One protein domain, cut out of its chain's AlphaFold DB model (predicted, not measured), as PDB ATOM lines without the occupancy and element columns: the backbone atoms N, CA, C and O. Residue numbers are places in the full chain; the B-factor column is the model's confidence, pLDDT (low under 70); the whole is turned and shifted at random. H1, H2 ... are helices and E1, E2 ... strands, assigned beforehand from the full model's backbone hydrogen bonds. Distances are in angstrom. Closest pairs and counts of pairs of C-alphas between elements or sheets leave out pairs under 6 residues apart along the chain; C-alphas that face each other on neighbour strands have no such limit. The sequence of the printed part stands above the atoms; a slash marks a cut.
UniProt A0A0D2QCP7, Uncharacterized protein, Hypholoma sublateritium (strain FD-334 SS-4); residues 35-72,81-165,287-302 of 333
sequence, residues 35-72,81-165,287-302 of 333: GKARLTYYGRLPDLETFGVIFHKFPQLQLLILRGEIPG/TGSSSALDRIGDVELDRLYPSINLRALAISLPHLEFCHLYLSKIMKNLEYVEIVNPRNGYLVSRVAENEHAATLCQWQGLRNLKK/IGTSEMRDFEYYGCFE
ATOM      1  N   GLY A  35     297.771 364.655 268.272       67.75
ATOM      2  CA  GLY A  35     297.096 364.402 267.012       67.75
ATOM      3  C   GLY A  35     298.073 363.677 266.115       67.75
ATOM      4  O   GLY A  35     299.210 364.116 265.966       67.75
ATOM      5  N   LYS A  36     297.659 362.535 265.580       84.31
ATOM      6  CA  LYS A  36     298.467 361.799 264.615       84.31
ATOM      7  C   LYS A  36     298.528 362.621 263.323       84.31
ATOM      8  O   LYS A  36     297.527 363.238 262.952       84.31
ATOM      9  N   ALA A  37     299.678 362.663 262.661       88.44
ATOM     10  CA  ALA A  37     299.829 363.420 261.421       88.44
ATOM     11  C   ALA A  37     300.228 362.532 260.246       88.44
ATOM     12  O   ALA A  37     300.980 361.563 260.406       88.44
ATOM     13  N   ARG A  38     299.758 362.942 259.071       89.88
ATOM     14  CA  ARG A  38     300.178 362.469 257.758       89.88
ATOM     15  C   ARG A  38     300.790 363.642 256.999       89.88
ATOM     16  O   ARG A  38     300.212 364.725 256.964       89.88
ATOM     17  N   LEU A  39     301.943 363.418 256.383       91.06
ATOM     18  CA  LEU A  39     302.609 364.390 255.520       91.06
ATOM     19  C   LEU A  39     302.752 363.796 254.126       91.06
ATOM     20  O   LEU A  39     303.279 362.694 253.982       91.06
ATOM     21  N   THR A  40     302.329 364.545 253.116       89.06
ATOM     22  CA  THR A  40     302.657 364.261 251.721       89.06
ATOM     23  C   THR A  40     303.694 365.274 251.262       89.06
ATOM     24  O   THR A  40     303.439 366.476 251.264       89.06
ATOM     25  N   TYR A  41     304.876 364.781 250.920       86.62
ATOM     26  CA  TYR A  41     305.972 365.556 250.374       86.62
ATOM     27  C   TYR A  41     305.968 365.431 248.847       86.62
ATOM     28  O   TYR A  41     305.960 364.316 248.320       86.62
ATOM     29  N   TYR A  42     305.986 366.569 248.160       82.50
ATOM     30  CA  TYR A  42     306.029 366.681 246.707       82.50
ATOM     31  C   TYR A  42     307.376 367.259 246.277       82.50
ATOM     32  O   TYR A  42     307.730 368.365 246.690       82.50
ATOM     33  N   GLY A  43     308.116 366.529 245.446       74.81
ATOM     34  CA  GLY A  43     309.401 366.977 244.907       74.81
ATOM     35  C   GLY A  43     310.401 365.837 244.721       74.81
ATOM     36  O   GLY A  43     310.047 364.660 244.788       74.81
ATOM     37  N   ARG A  44     311.673 366.200 244.512       72.56
ATOM     38  CA  ARG A  44     312.803 365.251 244.492       72.56
ATOM     39  C   ARG A  44     312.933 364.553 245.845       72.56
ATOM     40  O   ARG A  44     312.583 365.154 246.860       72.56
ATOM     41  N   LEU A  45     313.449 363.319 245.866       74.31
ATOM     42  CA  LEU A  45     313.678 362.571 247.109       74.31
ATOM     43  C   LEU A  45     314.350 363.457 248.178       74.31
ATOM     44  O   LEU A  45     315.377 364.062 247.865       74.31
ATOM     45  N   PRO A  46     313.791 363.554 249.404       78.50
ATOM     46  CA  PRO A  46     314.354 364.413 250.439       78.50
ATOM     47  C   PRO A  46     315.793 364.018 250.769       78.50
ATOM     48  O   PRO A  46     316.094 362.838 250.965       78.50
ATOM     49  N   ASP A  47     316.668 365.010 250.870       78.56
ATOM     50  CA  ASP A  47     317.992 364.832 251.449       78.56
ATOM     51  C   ASP A  47     317.931 364.823 252.987       78.56
ATOM     52  O   ASP A  47     316.869 364.953 253.608       78.56
ATOM     53  N   LEU A  48     319.090 364.635 253.623       82.06
ATOM     54  CA  LEU A  48     319.191 364.620 255.080       82.06
ATOM     55  C   LEU A  48     318.714 365.936 255.703       82.06
ATOM     56  O   LEU A  48     317.971 365.902 256.679       82.06
ATOM     57  N   GLU A  49     319.079 367.082 255.134       83.94
ATOM     58  CA  GLU A  49     318.648 368.381 255.654       83.94
ATOM     59  C   GLU A  49     317.119 368.511 255.630       83.94
ATOM     60  O   GLU A  49     316.493 368.826 256.648       83.94
ATOM     61  N   THR A  50     316.499 368.146 254.509       84.94
ATOM     62  CA  THR A  50     315.045 368.146 254.337       84.94
ATOM     63  C   THR A  50     314.367 367.183 255.310       84.94
ATOM     64  O   THR A  50     313.363 367.548 255.928       84.94
ATOM     65  N   PHE A  51     314.913 365.980 255.526       87.75
ATOM     66  CA  PHE A  51     314.403 365.071 256.560       87.75
ATOM     67  C   PHE A  51     314.506 365.676 257.964       87.75
ATOM     68  O   PHE A  51     313.560 365.560 258.748       87.75
ATOM     69  N   GLY A  52     315.610 366.361 258.272       87.88
ATOM     70  CA  GLY A  52     315.785 367.103 259.520       87.88
ATOM     71  C   GLY A  52     314.674 368.133 259.721       87.88
ATOM     72  O   GLY A  52     314.025 368.143 260.771       87.88
ATOM     73  N   VAL A  53     314.381 368.939 258.696       89.06
ATOM     74  CA  VAL A  53     313.289 369.927 258.716       89.06
ATOM     75  C   VAL A  53     311.928 369.255 258.899       89.06
ATOM     76  O   VAL A  53     311.152 369.674 259.763       89.06
ATOM     77  N   ILE A  54     311.632 368.204 258.128       90.19
ATOM     78  CA  ILE A  54     310.356 367.478 258.195       90.19
ATOM     79  C   ILE A  54     310.115 366.944 259.609       90.19
ATOM     80  O   ILE A  54     309.067 367.219 260.196       90.19
ATOM     81  N   PHE A  55     311.073 366.216 260.184       91.88
ATOM     82  CA  PHE A  55     310.874 365.571 261.482       91.88
ATOM     83  C   PHE A  55     310.830 366.569 262.643       91.88
ATOM     84  O   PHE A  55     310.068 366.363 263.588       91.88
ATOM     85  N   HIS A  56     311.545 367.694 262.558       90.38
ATOM     86  CA  HIS A  56     311.433 368.766 263.552       90.38
ATOM     87  C   HIS A  56     310.124 369.552 263.447       90.38
ATOM     88  O   HIS A  56     309.547 369.934 264.468       90.38
ATOM     89  N   LYS A  57     309.638 369.802 262.226       90.56
ATOM     90  CA  LYS A  57     308.385 370.533 261.986       90.56
ATOM     91  C   LYS A  57     307.156 369.680 262.302       90.56
ATOM     92  O   LYS A  57     306.140 370.209 262.757       90.56
ATOM     93  N   PHE A  58     307.255 368.368 262.093       90.88
ATOM     94  CA  PHE A  58     306.175 367.406 262.291       90.88
ATOM     95  C   PHE A  58     306.596 366.262 263.237       90.88
ATOM     96  O   PHE A  58     306.601 365.100 262.835       90.88
ATOM     97  N   PRO A  59     306.892 366.530 264.524       88.94
ATOM     98  CA  PRO A  59     307.353 365.496 265.461       88.94
ATOM     99  C   PRO A  59     306.301 364.408 265.745       88.94
ATOM    100  O   PRO A  59     306.624 363.314 266.201       88.94
ATOM    101  N   GLN A  60     305.023 364.692 265.487       90.00
ATOM    102  CA  GLN A  60     303.885 363.771 265.613       90.00
ATOM    103  C   GLN A  60     303.592 362.952 264.339       90.00
ATOM    104  O   GLN A  60     302.556 362.283 264.262       90.00
ATOM    105  N   LEU A  61     304.450 363.050 263.319       92.00
ATOM    106  CA  LEU A  61     304.271 362.387 262.031       92.00
ATOM    107  C   LEU A  61     304.256 360.864 262.190       92.00
ATOM    108  O   LEU A  61     305.189 360.291 262.744       92.00
ATOM    109  N   GLN A  62     303.198 360.220 261.693       92.19
ATOM    110  CA  GLN A  62     303.054 358.759 261.684       92.19
ATOM    111  C   GLN A  62     303.150 358.166 260.281       92.19
ATOM    112  O   GLN A  62     303.647 357.051 260.128       92.19
ATOM    113  N   LEU A  63     302.702 358.913 259.273       91.50
ATOM    114  CA  LEU A  63     302.718 358.506 257.875       91.50
ATOM    115  C   LEU A  63     303.402 359.580 257.031       91.50
ATOM    116  O   LEU A  63     302.920 360.712 256.964       91.50
ATOM    117  N   LEU A  64     304.494 359.205 256.371       91.88
ATOM    118  CA  LEU A  64     305.174 360.027 255.376       91.88
ATOM    119  C   LEU A  64     304.916 359.450 253.986       91.88
ATOM    120  O   LEU A  64     305.149 358.267 253.749       91.88
ATOM    121  N   ILE A  65     304.446 360.288 253.070       88.69
ATOM    122  CA  ILE A  65     304.263 359.938 251.665       88.69
ATOM    123  C   ILE A  65     305.215 360.797 250.844       88.69
ATOM    124  O   ILE A  65     305.102 362.018 250.866       88.69
ATOM    125  N   LEU A  66     306.132 360.173 250.114       86.50
ATOM    126  CA  LEU A  66     307.036 360.832 249.176       86.50
ATOM    127  C   LEU A  66     306.471 360.671 247.765       86.50
ATOM    128  O   LEU A  66     306.282 359.544 247.308       86.50
ATOM    129  N   ARG A  67     306.176 361.779 247.083       80.19
ATOM    130  CA  ARG A  67     305.654 361.784 245.711       80.19
ATOM    131  C   ARG A  67     306.571 362.576 244.789       80.19
ATOM    132  O   ARG A  67     306.810 363.759 245.012       80.19
ATOM    133  N   GLY A  68     307.032 361.910 243.733       67.06
ATOM    134  CA  GLY A  68     307.960 362.458 242.737       67.06
ATOM    135  C   GLY A  68     307.302 363.308 241.652       67.06
ATOM    136  O   GLY A  68     307.981 363.745 240.733       67.06
ATOM    137  N   GLU A  69     305.993 363.534 241.735       62.62
ATOM    138  CA  GLU A  69     305.258 364.374 240.794       62.62
ATOM    139  C   GLU A  69     304.730 365.607 241.516       62.62
ATOM    140  O   GLU A  69     304.018 365.492 242.515       62.62
ATOM    141  N   ILE A  70     305.036 366.785 240.981       57.56
ATOM    142  CA  ILE A  70     304.265 367.992 241.272       57.56
ATOM    143  C   ILE A  70     303.136 368.021 240.245       57.56
ATOM    144  O   ILE A  70     303.418 367.884 239.051       57.56
ATOM    145  N   PRO A  71     301.870 368.209 240.650       49.41
ATOM    146  CA  PRO A  71     300.790 368.404 239.694       49.41
ATOM    147  C   PRO A  71     301.141 369.533 238.705       49.41
ATOM    148  O   PRO A  71     301.210 370.693 239.096       49.41
ATOM    149  N   GLY A  72     301.379 369.190 237.433       46.59
ATOM    150  CA  GLY A  72     301.615 370.157 236.352       46.59
ATOM    151  C   GLY A  72     303.063 370.370 235.882       46.59
ATOM    152  O   GLY A  72     303.242 371.127 234.932       46.59
ATOM    153  N   THR A  81     321.243 361.120 245.507       45.59
ATOM    154  CA  THR A  81     321.194 361.182 246.978       45.59
ATOM    155  C   THR A  81     322.602 361.040 247.560       45.59
ATOM    156  O   THR A  81     323.400 360.246 247.062       45.59
ATOM    157  N   GLY A  82     322.918 361.787 248.620       47.22
ATOM    158  CA  GLY A  82     324.215 361.701 249.300       47.22
ATOM    159  C   GLY A  82     324.544 360.285 249.802       47.22
ATOM    160  O   GLY A  82     323.661 359.486 250.116       47.22
ATOM    161  N   SER A  83     325.835 359.959 249.908       51.22
ATOM    162  CA  SER A  83     326.296 358.633 250.346       51.22
ATOM    163  C   SER A  83     325.778 358.259 251.748       51.22
ATOM    164  O   SER A  83     325.881 359.050 252.684       51.22
ATOM    165  N   SER A  84     325.301 357.014 251.918       50.47
ATOM    166  CA  SER A  84     324.890 356.407 253.207       50.47
ATOM    167  C   SER A  84     325.946 356.530 254.325       50.47
ATOM    168  O   SER A  84     325.613 356.587 255.518       50.47
ATOM    169  N   SER A  85     327.218 356.652 253.929       57.72
ATOM    170  CA  SER A  85     328.365 356.817 254.827       57.72
ATOM    171  C   SER A  85     328.366 358.124 255.627       57.72
ATOM    172  O   SER A  85     329.030 358.206 256.662       57.72
ATOM    173  N   ALA A  86     327.578 359.127 255.216       63.16
ATOM    174  CA  ALA A  86     327.474 360.411 255.910       63.16
ATOM    175  C   ALA A  86     327.007 360.275 257.373       63.16
ATOM    176  O   ALA A  86     327.392 361.077 258.220       63.16
ATOM    177  N   LEU A  87     326.214 359.243 257.684       71.81
ATOM    178  CA  LEU A  87     325.652 359.037 259.023       71.81
ATOM    179  C   LEU A  87     326.381 357.970 259.857       71.81
ATOM    180  O   LEU A  87     326.053 357.809 261.024       71.81
ATOM    181  N   ASP A  88     327.337 357.214 259.298       73.44
ATOM    182  CA  ASP A  88     327.990 356.085 260.010       73.44
ATOM    183  C   ASP A  88     328.806 356.513 261.238       73.44
ATOM    184  O   ASP A  88     329.090 355.703 262.117       73.44
ATOM    185  N   ARG A  89     329.206 357.786 261.301       78.19
ATOM    186  CA  ARG A  89     330.024 358.334 262.394       78.19
ATOM    187  C   ARG A  89     329.198 358.980 263.505       78.19
ATOM    188  O   ARG A  89     329.777 359.422 264.493       78.19
ATOM    189  N   ILE A  90     327.880 359.063 263.333       81.56
ATOM    190  CA  ILE A  90     326.971 359.734 264.263       81.56
ATOM    191  C   ILE A  90     326.354 358.676 265.179       81.56
ATOM    192  O   ILE A  90     325.818 357.678 264.705       81.56
ATOM    193  N   GLY A  91     326.433 358.882 266.494       82.88
ATOM    194  CA  GLY A  91     325.839 357.954 267.457       82.88
ATOM    195  C   GLY A  91     324.307 358.005 267.450       82.88
ATOM    196  O   GLY A  91     323.720 359.056 267.196       82.88
ATOM    197  N   ASP A  92     323.647 356.901 267.815       82.38
ATOM    198  CA  ASP A  92     322.177 356.778 267.801       82.38
ATOM    199  C   ASP A  92     321.453 357.905 268.556       82.38
ATOM    200  O   ASP A  92     320.428 358.408 268.105       82.38
ATOM    201  N   VAL A  93     322.000 358.338 269.698       85.44
ATOM    202  CA  VAL A  93     321.422 359.425 270.511       85.44
ATOM    203  C   VAL A  93     321.458 360.763 269.774       85.44
ATOM    204  O   VAL A  93     320.564 361.590 269.941       85.44
ATOM    205  N   GLU A  94     322.504 361.003 268.991       86.94
ATOM    206  CA  GLU A  94     322.654 362.221 268.204       86.94
ATOM    207  C   GLU A  94     321.791 362.161 266.942       86.94
ATOM    208  O   GLU A  94     321.109 363.137 266.636       86.94
ATOM    209  N   LEU A  95     321.701 360.997 266.289       86.44
ATOM    210  CA  LEU A  95     320.754 360.768 265.194       86.44
ATOM    211  C   LEU A  95     319.305 361.007 265.631       86.44
ATOM    212  O   LEU A  95     318.582 361.719 264.941       86.44
ATOM    213  N   ASP A  96     318.897 360.501 266.798       86.19
ATOM    214  CA  ASP A  96     317.540 360.699 267.325       86.19
ATOM    215  C   ASP A  96     317.242 362.175 267.655       86.19
ATOM    216  O   ASP A  96     316.082 362.593 267.646       86.19
ATOM    217  N   ARG A  97     318.275 362.985 267.934       87.56
ATOM    218  CA  ARG A  97     318.142 364.440 268.115       87.56
ATOM    219  C   ARG A  97     318.046 365.177 266.784       87.56
ATOM    220  O   ARG A  97     317.247 366.099 266.677       87.56
ATOM    221  N   LEU A  98     318.855 364.792 265.796       87.00
ATOM    222  CA  LEU A  98     318.874 365.410 264.466       87.00
ATOM    223  C   LEU A  98     317.640 365.037 263.633       87.00
ATOM    224  O   LEU A  98     317.165 365.836 262.828       87.00
ATOM    225  N   TYR A  99     317.097 363.842 263.853       89.06
ATOM    226  CA  TYR A  99     315.986 363.281 263.092       89.06
ATOM    227  C   TYR A  99     314.953 362.668 264.046       89.06
ATOM    228  O   TYR A  99     314.877 361.445 264.172       89.06
ATOM    229  N   PRO A 100     314.136 363.489 264.734       88.19
ATOM    230  CA  PRO A 100     313.174 363.017 265.732       88.19
ATOM    231  C   PRO A 100     311.941 362.341 265.092       88.19
ATOM    232  O   PRO A 100     310.805 362.792 265.227       88.19
ATOM    233  N   SER A 101     312.148 361.217 264.408       89.50
ATOM    234  CA  SER A 101     311.142 360.441 263.668       89.50
ATOM    235  C   SER A 101     310.485 359.333 264.502       89.50
ATOM    236  O   SER A 101     309.880 358.405 263.964       89.50
ATOM    237  N   ILE A 102     310.588 359.395 265.834       88.81
ATOM    238  CA  ILE A 102     310.203 358.303 266.745       88.81
ATOM    239  C   ILE A 102     308.750 357.830 266.572       88.81
ATOM    240  O   ILE A 102     308.434 356.678 266.873       88.81
ATOM    241  N   ASN A 103     307.875 358.701 266.066       90.88
ATOM    242  CA  ASN A 103     306.460 358.423 265.833       90.88
ATOM    243  C   ASN A 103     306.150 357.900 264.426       90.88
ATOM    244  O   ASN A 103     305.037 357.418 264.215       90.88
ATOM    245  N   LEU A 104     307.104 357.953 263.493       92.81
ATOM    246  CA  LEU A 104     306.905 357.489 262.127       92.81
ATOM    247  C   LEU A 104     306.716 355.968 262.126       92.81
ATOM    248  O   LEU A 104     307.474 355.234 262.766       92.81
ATOM    249  N   ARG A 105     305.664 355.503 261.452       92.44
ATOM    250  CA  ARG A 105     305.266 354.087 261.378       92.44
ATOM    251  C   ARG A 105     305.060 353.615 259.950       92.44
ATOM    252  O   ARG A 105     305.268 352.438 259.684       92.44
ATOM    253  N   ALA A 106     304.692 354.510 259.042       91.31
ATOM    254  CA  ALA A 106     304.516 354.183 257.639       91.31
ATOM    255  C   ALA A 106     305.274 355.144 256.729       91.31
ATOM    256  O   ALA A 106     305.257 356.362 256.932       91.31
ATOM    257  N   LEU A 107     305.870 354.569 255.691       91.06
ATOM    258  CA  LEU A 107     306.480 355.282 254.582       91.06
ATOM    259  C   LEU A 107     305.866 354.774 253.278       91.06
ATOM    260  O   LEU A 107     305.902 353.578 253.007       91.06
ATOM    261  N   ALA A 108     305.322 355.676 252.472       87.44
ATOM    262  CA  ALA A 108     304.901 355.372 251.110       87.44
ATOM    263  C   ALA A 108     305.741 356.193 250.134       87.44
ATOM    264  O   ALA A 108     305.853 357.408 250.280       87.44
ATOM    265  N   ILE A 109     306.332 355.541 249.144       81.75
ATOM    266  CA  ILE A 109     307.182 356.164 248.131       81.75
ATOM    267  C   ILE A 109     306.500 355.952 246.790       81.75
ATOM    268  O   ILE A 109     306.230 354.819 246.417       81.75
ATOM    269  N   SER A 110     306.209 357.030 246.075       78.12
ATOM    270  CA  SER A 110     305.610 356.996 244.745       78.12
ATOM    271  C   SER A 110     306.454 357.837 243.801       78.12
ATOM    272  O   SER A 110     306.294 359.060 243.753       78.12
ATOM    273  N   LEU A 111     307.356 357.192 243.065       69.06
ATOM    274  CA  LEU A 111     308.295 357.855 242.160       69.06
ATOM    275  C   LEU A 111     308.202 357.235 240.760       69.06
ATOM    276  O   LEU A 111     308.199 356.008 240.662       69.06
ATOM    277  N   PRO A 112     308.160 358.046 239.685       59.34
ATOM    278  CA  PRO A 112     308.162 357.532 238.311       59.34
ATOM    279  C   PRO A 112     309.481 356.821 237.959       59.34
ATOM    280  O   PRO A 112     309.491 355.890 237.158       59.34
ATOM    281  N   HIS A 113     310.581 357.222 238.602       58.78
ATOM    282  CA  HIS A 113     311.879 356.563 238.518       58.78
ATOM    283  C   HIS A 113     312.269 356.075 239.907       58.78
ATOM    284  O   HIS A 113     312.584 356.868 240.794       58.78
ATOM    285  N   LEU A 114     312.208 354.758 240.102       54.28
ATOM    286  CA  LEU A 114     312.703 354.132 241.318       54.28
ATOM    287  C   LEU A 114     314.183 353.797 241.131       54.28
ATOM    288  O   LEU A 114     314.550 352.645 240.906       54.28
ATOM    289  N   GLU A 115     315.038 354.807 241.220       53.16
ATOM    290  CA  GLU A 115     316.412 354.543 241.625       53.16
ATOM    291  C   GLU A 115     316.333 354.203 243.109       53.16
ATOM    292  O   GLU A 115     315.754 354.955 243.900       53.16
ATOM    293  N   PHE A 116     316.800 353.016 243.497       53.81
ATOM    294  CA  PHE A 116     316.864 352.673 244.907       53.81
ATOM    295  C   PHE A 116     317.928 353.555 245.565       53.81
ATOM    296  O   PHE A 116     319.094 353.194 245.688       53.81
ATOM    297  N   CYS A 117     317.521 354.757 245.940       53.44
ATOM    298  CA  CYS A 117     318.361 355.720 246.608       53.44
ATOM    299  C   CYS A 117     318.454 355.384 248.103       53.44
ATOM    300  O   CYS A 117     317.614 354.681 248.683       53.44
ATOM    301  N   HIS A 118     319.484 355.911 248.758       63.62
ATOM    302  CA  HIS A 118     319.652 355.766 250.198       63.62
ATOM    303  C   HIS A 118     318.624 356.636 250.921       63.62
ATOM    304  O   HIS A 118     318.805 357.839 251.059       63.62
ATOM    305  N   LEU A 119     317.552 356.021 251.417       68.50
ATOM    306  CA  LEU A 119     316.528 356.697 252.222       68.50
ATOM    307  C   LEU A 119     316.861 356.667 253.719       68.50
ATOM    308  O   LEU A 119     316.043 357.046 254.555       68.50
ATOM    309  N   TYR A 120     318.061 356.184 254.061       74.38
ATOM    310  CA  TYR A 120     318.590 356.095 255.423       74.38
ATOM    311  C   TYR A 120     317.623 355.396 256.398       74.38
ATOM    312  O   TYR A 120     317.630 355.679 257.597       74.38
ATOM    313  N   LEU A 121     316.788 354.478 255.888       79.12
ATOM    314  CA  LEU A 121     315.607 353.958 256.588       79.12
ATOM    315  C   LEU A 121     315.957 353.348 257.944       79.12
ATOM    316  O   LEU A 121     315.348 353.678 258.960       79.12
ATOM    317  N   SER A 122     316.990 352.511 257.975       77.06
ATOM    318  CA  SER A 122     317.457 351.844 259.189       77.06
ATOM    319  C   SER A 122     318.063 352.789 260.231       77.06
ATOM    320  O   SER A 122     318.114 352.425 261.404       77.06
ATOM    321  N   LYS A 123     318.492 353.994 259.834       82.06
ATOM    322  CA  LYS A 123     319.130 354.980 260.722       82.06
ATOM    323  C   LYS A 123     318.141 356.016 261.236       82.06
ATOM    324  O   LYS A 123     318.020 356.199 262.441       82.06
ATOM    325  N   ILE A 124     317.415 356.673 260.330       85.00
ATOM    326  CA  ILE A 124     316.553 357.814 260.669       85.00
ATOM    327  C   ILE A 124     315.066 357.466 260.664       85.00
ATOM    328  O   ILE A 124     314.263 358.311 261.027       85.00
ATOM    329  N   MET A 125     314.664 356.252 260.269       88.94
ATOM    330  CA  MET A 125     313.260 355.801 260.253       88.94
ATOM    331  C   MET A 125     313.110 354.389 260.851       88.94
ATOM    332  O   MET A 125     312.316 353.568 260.397       88.94
ATOM    333  N   LYS A 126     313.867 354.090 261.913       87.31
ATOM    334  CA  LYS A 126     313.995 352.740 262.502       87.31
ATOM    335  C   LYS A 126     312.698 352.110 263.047       87.31
ATOM    336  O   LYS A 126     312.649 350.910 263.314       87.31
ATOM    337  N   ASN A 127     311.644 352.905 263.230       90.69
ATOM    338  CA  ASN A 127     310.362 352.461 263.790       90.69
ATOM    339  C   ASN A 127     309.286 352.182 262.731       90.69
ATOM    340  O   ASN A 127     308.117 352.041 263.084       90.69
ATOM    341  N   LEU A 128     309.654 352.123 261.448       92.56
ATOM    342  CA  LEU A 128     308.714 351.778 260.385       92.56
ATOM    343  C   LEU A 128     308.132 350.374 260.599       92.56
ATOM    344  O   LEU A 128     308.857 349.399 260.777       92.56
ATOM    345  N   GLU A 129     306.806 350.298 260.553       93.25
ATOM    346  CA  GLU A 129     306.008 349.071 260.576       93.25
ATOM    347  C   GLU A 129     305.453 348.739 259.187       93.25
ATOM    348  O   GLU A 129     305.167 347.577 258.894       93.25
ATOM    349  N   TYR A 130     305.320 349.750 258.326       91.00
ATOM    350  CA  TYR A 130     304.834 349.617 256.961       91.00
ATOM    351  C   TYR A 130     305.707 350.398 255.989       91.00
ATOM    352  O   TYR A 130     305.992 351.579 256.210       91.00
ATOM    353  N   VAL A 131     306.077 349.758 254.885       89.19
ATOM    354  CA  VAL A 131     306.662 350.448 253.737       89.19
ATOM    355  C   VAL A 131     305.912 350.063 252.474       89.19
ATOM    356  O   VAL A 131     305.642 348.887 252.239       89.19
ATOM    357  N   GLU A 132     305.602 351.062 251.660       86.56
ATOM    358  CA  GLU A 132     305.020 350.903 250.337       86.56
ATOM    359  C   GLU A 132     305.889 351.588 249.296       86.56
ATOM    360  O   GLU A 132     306.272 352.748 249.460       86.56
ATOM    361  N   ILE A 133     306.168 350.871 248.214       81.31
ATOM    362  CA  ILE A 133     306.865 351.402 247.051       81.31
ATOM    363  C   ILE A 133     305.943 351.263 245.847       81.31
ATOM    364  O   ILE A 133     305.565 350.157 245.458       81.31
ATOM    365  N   VAL A 134     305.604 352.404 245.262       77.56
ATOM    366  CA  VAL A 134     304.791 352.536 244.061       77.56
ATOM    367  C   VAL A 134     305.657 353.133 242.959       77.56
ATOM    368  O   VAL A 134     306.256 354.195 243.119       77.56
ATOM    369  N   ASN A 135     305.703 352.456 241.821       71.50
ATOM    370  CA  ASN A 135     306.306 352.962 240.598       71.50
ATOM    371  C   ASN A 135     305.189 353.081 239.549       71.50
ATOM    372  O   ASN A 135     304.842 352.081 238.902       71.50
ATOM    373  N   PRO A 136     304.547 354.262 239.445       58.78
ATOM    374  CA  PRO A 136     303.510 354.497 238.457       58.78
ATOM    375  C   PRO A 136     304.121 354.504 237.053       58.78
ATOM    376  O   PRO A 136     305.170 355.084 236.796       58.78
ATOM    377  N   ARG A 137     303.433 353.832 236.131       53.75
ATOM    378  CA  ARG A 137     303.866 353.568 234.756       53.75
ATOM    379  C   ARG A 137     303.945 354.863 233.932       53.75
ATOM    380  O   ARG A 137     303.017 355.150 233.187       53.75
ATOM    381  N   ASN A 138     305.050 355.602 234.007       49.06
ATOM    382  CA  ASN A 138     305.372 356.643 233.028       49.06
ATOM    383  C   ASN A 138     306.384 356.081 232.023       49.06
ATOM    384  O   ASN A 138     307.448 355.587 232.378       49.06
ATOM    385  N   GLY A 139     305.966 356.040 230.756       38.00
ATOM    386  CA  GLY A 139     306.480 355.164 229.699       38.00
ATOM    387  C   GLY A 139     307.885 355.440 229.163       38.00
ATOM    388  O   GLY A 139     308.149 355.074 228.023       38.00
ATOM    389  N   TYR A 140     308.780 356.055 229.928       35.69
ATOM    390  CA  TYR A 140     310.119 356.377 229.449       35.69
ATOM    391  C   TYR A 140     311.182 356.146 230.522       35.69
ATOM    392  O   TYR A 140     310.977 356.454 231.685       35.69
ATOM    393  N   LEU A 141     312.327 355.642 230.056       39.75
ATOM    394  CA  LEU A 141     313.632 355.535 230.716       39.75
ATOM    395  C   LEU A 141     313.849 354.342 231.663       39.75
ATOM    396  O   LEU A 141     313.512 354.323 232.843       39.75
ATOM    397  N   VAL A 142     314.517 353.358 231.060       39.19
ATOM    398  CA  VAL A 142     315.398 352.368 231.676       39.19
ATOM    399  C   VAL A 142     316.625 353.104 232.213       39.19
ATOM    400  O   VAL A 142     317.332 353.738 231.434       39.19
ATOM    401  N   SER A 143     316.926 352.966 233.499       40.53
ATOM    402  CA  SER A 143     318.288 353.166 233.995       40.53
ATOM    403  C   SER A 143     318.702 351.904 234.736       40.53
ATOM    404  O   SER A 143     317.972 351.405 235.590       40.53
ATOM    405  N   ARG A 144     319.843 351.333 234.344       43.41
ATOM    406  CA  ARG A 144     320.487 350.259 235.103       43.41
ATOM    407  C   ARG A 144     321.108 350.910 236.332       43.41
ATOM    408  O   ARG A 144     322.014 351.724 236.177       43.41
ATOM    409  N   VAL A 145     320.646 350.537 237.521       44.09
ATOM    410  CA  VAL A 145     321.331 350.879 238.774       44.09
ATOM    411  C   VAL A 145     322.755 350.324 238.687       44.09
ATOM    412  O   VAL A 145     322.947 349.161 238.324       44.09
ATOM    413  N   ALA A 146     323.767 351.148 238.962       42.69
ATOM    414  CA  ALA A 146     325.148 350.676 238.988       42.69
ATOM    415  C   ALA A 146     325.313 349.637 240.115       42.69
ATOM    416  O   ALA A 146     324.789 349.825 241.212       42.69
ATOM    417  N   GLU A 147     326.071 348.558 239.883       41.31
ATOM    418  CA  GLU A 147     326.253 347.440 240.838       41.31
ATOM    419  C   GLU A 147     326.679 347.889 242.254       41.31
ATOM    420  O   GLU A 147     326.384 347.230 243.249       41.31
ATOM    421  N   ASN A 148     327.328 349.050 242.371       39.09
ATOM    422  CA  ASN A 148     327.816 349.610 243.633       39.09
ATOM    423  C   ASN A 148     326.687 350.190 244.513       39.09
ATOM    424  O   ASN A 148     326.812 350.231 245.737       39.09
ATOM    425  N   GLU A 149     325.579 350.630 243.909       50.06
ATOM    426  CA  GLU A 149     324.425 351.235 244.597       50.06
ATOM    427  C   GLU A 149     323.457 350.168 245.135       50.06
ATOM    428  O   GLU A 149     322.754 350.395 246.123       50.06
ATOM    429  N   HIS A 150     323.503 348.954 244.573       50.62
ATOM    430  CA  HIS A 150     322.761 347.794 245.069       50.62
ATOM    431  C   HIS A 150     323.087 347.468 246.524       50.62
ATOM    432  O   HIS A 150     322.187 347.358 247.348       50.62
ATOM    433  N   ALA A 151     324.367 347.321 246.875       47.88
ATOM    434  CA  ALA A 151     324.755 346.843 248.205       47.88
ATOM    435  C   ALA A 151     324.229 347.752 249.330       47.88
ATOM    436  O   ALA A 151     323.702 347.278 250.337       47.88
ATOM    437  N   ALA A 152     324.309 349.068 249.142       51.22
ATOM    438  CA  ALA A 152     323.858 350.024 250.145       51.22
ATOM    439  C   ALA A 152     322.322 350.197 250.162       51.22
ATOM    440  O   ALA A 152     321.755 350.486 251.218       51.22
ATOM    441  N   THR A 153     321.635 349.916 249.053       59.16
ATOM    442  CA  THR A 153     320.176 349.722 249.030       59.16
ATOM    443  C   THR A 153     319.736 348.488 249.799       59.16
ATOM    444  O   THR A 153     318.713 348.521 250.474       59.16
ATOM    445  N   LEU A 154     320.499 347.403 249.746       60.22
ATOM    446  CA  LEU A 154     320.155 346.166 250.443       60.22
ATOM    447  C   LEU A 154     320.306 346.312 251.963       60.22
ATOM    448  O   LEU A 154     319.451 345.858 252.724       60.22
ATOM    449  N   CYS A 155     321.336 347.022 252.425       61.41
ATOM    450  CA  CYS A 155     321.585 347.215 253.857       61.41
ATOM    451  C   CYS A 155     320.509 348.051 254.582       61.41
ATOM    452  O   CYS A 155     320.318 347.880 255.788       61.41
ATOM    453  N   GLN A 156     319.792 348.953 253.898       72.81
ATOM    454  CA  GLN A 156     318.773 349.783 254.567       72.81
ATOM    455  C   GLN A 156     317.517 348.996 254.965       72.81
ATOM    456  O   GLN A 156     316.894 349.335 255.972       72.81
ATOM    457  N   TRP A 157     317.176 347.925 254.244       80.56
ATOM    458  CA  TRP A 157     315.990 347.110 254.530       80.56
ATOM    459  C   TRP A 157     316.203 346.160 255.712       80.56
ATOM    460  O   TRP A 157     315.307 346.005 256.543       80.56
ATOM    461  N   GLN A 158     317.411 345.602 255.847       78.25
ATOM    462  CA  GLN A 158     317.762 344.666 256.924       78.25
ATOM    463  C   GLN A 158     317.600 345.281 258.321       78.25
ATOM    464  O   GLN A 158     317.281 344.589 259.286       78.25
ATOM    465  N   GLY A 159     317.809 346.595 258.447       77.81
ATOM    466  CA  GLY A 159     317.729 347.292 259.731       77.81
ATOM    467  C   GLY A 159     316.309 347.581 260.233       77.81
ATOM    468  O   GLY A 159     316.159 348.031 261.368       77.81
ATOM    469  N   LEU A 160     315.262 347.321 259.443       87.81
ATOM    470  CA  LEU A 160     313.874 347.657 259.785       87.81
ATOM    471  C   LEU A 160     313.206 346.600 260.674       87.81
ATOM    472  O   LEU A 160     312.207 345.996 260.306       87.81
ATOM    473  N   ARG A 161     313.726 346.386 261.883       87.69
ATOM    474  CA  ARG A 161     313.291 345.298 262.790       87.69
ATOM    475  C   ARG A 161     311.807 345.321 263.183       87.69
ATOM    476  O   ARG A 161     311.287 344.304 263.622       87.69
ATOM    477  N   ASN A 162     311.149 346.472 263.059       91.06
ATOM    478  CA  ASN A 162     309.732 346.640 263.379       91.06
ATOM    479  C   ASN A 162     308.813 346.468 262.162       91.06
ATOM    480  O   ASN A 162     307.595 346.573 262.314       91.06
ATOM    481  N   LEU A 163     309.373 346.225 260.971       92.12
ATOM    482  CA  LEU A 163     308.610 346.108 259.737       92.12
ATOM    483  C   LEU A 163     307.662 344.913 259.832       92.12
ATOM    484  O   LEU A 163     308.082 343.775 260.010       92.12
ATOM    485  N   LYS A 164     306.366 345.187 259.711       92.44
ATOM    486  CA  LYS A 164     305.306 344.175 259.730       92.44
ATOM    487  C   LYS A 164     304.816 343.869 258.333       92.44
ATOM    488  O   LYS A 164     304.446 342.730 258.077       92.44
ATOM    489  N   LYS A 165     304.785 344.874 257.456       91.56
ATOM    490  CA  LYS A 165     304.242 344.744 256.109       91.56
ATOM    491  C   LYS A 165     305.047 345.553 255.098       91.56
ATOM    492  O   LYS A 165     305.396 346.705 255.350       91.56
ATOM    493  N   ILE A 287     297.234 351.873 259.639       59.50
ATOM    494  CA  ILE A 287     297.227 353.141 260.337       59.50
ATOM    495  C   ILE A 287     295.884 353.808 260.066       59.50
ATOM    496  O   ILE A 287     295.633 354.254 258.954       59.50
ATOM    497  N   GLY A 288     295.038 353.921 261.093       61.03
ATOM    498  CA  GLY A 288     293.776 354.653 260.984       61.03
ATOM    499  C   GLY A 288     294.026 356.121 260.631       61.03
ATOM    500  O   GLY A 288     294.482 356.893 261.479       61.03
ATOM    501  N   THR A 289     293.747 356.495 259.381       69.31
ATOM    502  CA  THR A 289     294.008 357.844 258.851       69.31
ATOM    503  C   THR A 289     292.826 358.794 258.944       69.31
ATOM    504  O   THR A 289     293.009 359.986 258.740       69.31
ATOM    505  N   SER A 290     291.626 358.308 259.269       69.69
ATOM    506  CA  SER A 290     290.405 359.125 259.364       69.69
ATOM    507  C   SER A 290     290.504 360.269 260.380       69.69
ATOM    508  O   SER A 290     289.824 361.279 260.241       69.69
ATOM    509  N   GLU A 291     291.359 360.119 261.391       76.12
ATOM    510  CA  GLU A 291     291.587 361.109 262.449       76.12
ATOM    511  C   GLU A 291     292.930 361.844 262.300       76.12
ATOM    512  O   GLU A 291     293.344 362.589 263.196       76.12
ATOM    513  N   MET A 292     293.655 361.608 261.202       83.44
ATOM    514  CA  MET A 292     294.948 362.243 260.980       83.44
ATOM    515  C   MET A 292     294.791 363.665 260.478       83.44
ATOM    516  O   MET A 292     293.916 363.984 259.680       83.44
ATOM    517  N   ARG A 293     295.699 364.528 260.931       85.69
ATOM    518  CA  ARG A 293     295.890 365.824 260.288       85.69
ATOM    519  C   ARG A 293     296.760 365.638 259.059       85.69
ATOM    520  O   ARG A 293     297.885 365.148 259.189       85.69
ATOM    521  N   ASP A 294     296.235 366.066 257.923       86.94
ATOM    522  CA  ASP A 294     296.929 366.035 256.647       86.94
ATOM    523  C   ASP A 294     297.728 367.320 256.438       86.94
ATOM    524  O   ASP A 294     297.248 368.431 256.673       86.94
ATOM    525  N   PHE A 295     298.967 367.147 255.997       88.00
ATOM    526  CA  PHE A 295     299.870 368.219 255.619       88.00
ATOM    527  C   PHE A 295     300.430 367.937 254.229       88.00
ATOM    528  O   PHE A 295     300.766 366.798 253.899       88.00
ATOM    529  N   GLU A 296     300.594 368.996 253.449       87.50
ATOM    530  CA  GLU A 296     301.297 368.970 252.173       87.50
ATOM    531  C   GLU A 296     302.568 369.806 252.307       87.50
ATOM    532  O   GLU A 296     302.563 370.886 252.907       87.50
ATOM    533  N   TYR A 297     303.679 369.275 251.807       82.88
ATOM    534  CA  TYR A 297     304.969 369.947 251.817       82.88
ATOM    535  C   TYR A 297     305.575 369.874 250.430       82.88
ATOM    536  O   TYR A 297     305.832 368.792 249.910       82.88
ATOM    537  N   TYR A 298     305.816 371.033 249.845       80.88
ATOM    538  CA  TYR A 298     306.479 371.146 248.560       80.88
ATOM    539  C   TYR A 298     307.960 371.376 248.837       80.88
ATOM    540  O   TYR A 298     308.309 372.320 249.549       80.88
ATOM    541  N   GLY A 299     308.820 370.486 248.342       66.94
ATOM    542  CA  GLY A 299     310.260 370.717 248.368       66.94
ATOM    543  C   GLY A 299     310.558 372.024 247.638       66.94
ATOM    544  O   GLY A 299     310.099 372.212 246.513       66.94
ATOM    545  N   CYS A 300     311.262 372.952 248.292       54.91
ATOM    546  CA  CYS A 300     311.708 374.173 247.634       54.91
ATOM    547  C   CYS A 300     312.677 373.789 246.518       54.91
ATOM    548  O   CYS A 300     313.765 373.280 246.777       54.91
ATOM    549  N   PHE A 301     312.277 374.055 245.280       51.72
ATOM    550  CA  PHE A 301     313.208 374.166 244.175       51.72
ATOM    551  C   PHE A 301     313.939 375.479 244.400       51.72
ATOM    552  O   PHE A 301     313.444 376.538 244.026       51.72
ATOM    553  N   GLU A 302     315.116 375.432 245.013       40.94
ATOM    554  CA  GLU A 302     316.136 376.402 244.636       40.94
ATOM    555  C   GLU A 302     316.583 376.049 243.210       40.94
ATOM    556  O   GLU A 302     317.714 375.641 242.964       40.94
TER     557      GLU A 302
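Overview. This is residues 35 to 72, 81 to 165 and 287 to 302 of the 333 residues of an uncharacterized protein of Hypholoma sublateritium (strain FD-334 SS-4) (UniProt A0A0D2QCP7). One twisted wall of five parallel strands, E4 E3 E2 E1 E5 side by side, has its helices over one of its faces and its other face bare. The helices make a loose layer that mostly stands off from the wall: H1 grazes the sheet, H3, H4 and H5 follow one another in contact, and the short H2 is near H5. The printed part has 139 residues, with five named helices and five named strands in the order E1 H1 E2 H2 H3 E3 H4 E4 H5 E5; the class is mixed, helices and strands, with 67 residues, under half, in named elements. It is compact, with a radius of gyration of the C-alphas of 14.9 A, and spans 41 by 39 by 35 A.

Arrangement. Start at E1, residues 37 to 42, an inner strand. Its neighbour E2, residues 61 to 67, is parallel at 18 degrees, with N 41 and O 65 2.8 A apart. E3, residues 106 to 110, is parallel to E2, with N 66 and O 108 at 2.8 A. Edge strand E4, residues 130 to 135, is parallel to E3, with N 134 and O 109 at 2.7 A. At the other edge, E5, residues 293 to 298, is parallel to E1, with N 42 and O 297 at 2.8 A. The sheet is twisted, with C-alphas up to 4.5 A off its plane. H1, residues 48 to 57, only grazes the sheet with residues 54 to 55. H3, residues 92 to 98, is close to H1 but not clearly touching, C-alphas 52 and 98 being the closest at 6.1 A. H4, residues 121 to 124, touches H3, closest at C-alphas 95 and 124, 6.8 A. H5, residues 147 to 158, touches H4 with residues 156 to 158 alone, closest at C-alphas 122 and 156, 5.2 A. H2, residues 84 to 87, is close to H5 but not clearly touching, C-alphas 84 and 152 being the closest at 7.2 A. E1, H1, E2 and E3, H4, E4 are strand-helix-strand units, two parallel neighbour strands with a helix between, each with a right-handed crossover. Every O i to N i+4 pair is within hydrogen-bond range in H1 and H3; H5 has 3 of 8, and 3 of 9 for O i to N i+3, while H2 and H4 are too short for an O i to N i+4 pair.

Along the chain. Find C-alpha 37 at (299.829, 363.420, 261.421), where E1 begins its 16.3 A. H1 runs 14.1 A and E2 16.4 A. E4 covers 16.8 A. H5 begins at C-alpha 147, (326.253, 347.440, 240.838), and runs 18.4 A. E5 ends 16.7 A on, at C-alpha 298, (306.479, 371.146, 248.560).

Size, cuts and confidence. The C-alphas farthest apart are those of Val 93 and Gly 139, at 43.7 A. Residues 73 to 80 are not printed, a gap of 24.0 A between C-alphas 72 and 81; residues 166 to 286 are not printed, 11.7 A between C-alphas 165 and 287. The link from E4 to H5 is long. The mean pLDDT of the printed part is 74.1, with 49 residues under 70, among them 111 to 119 and 136 to 155.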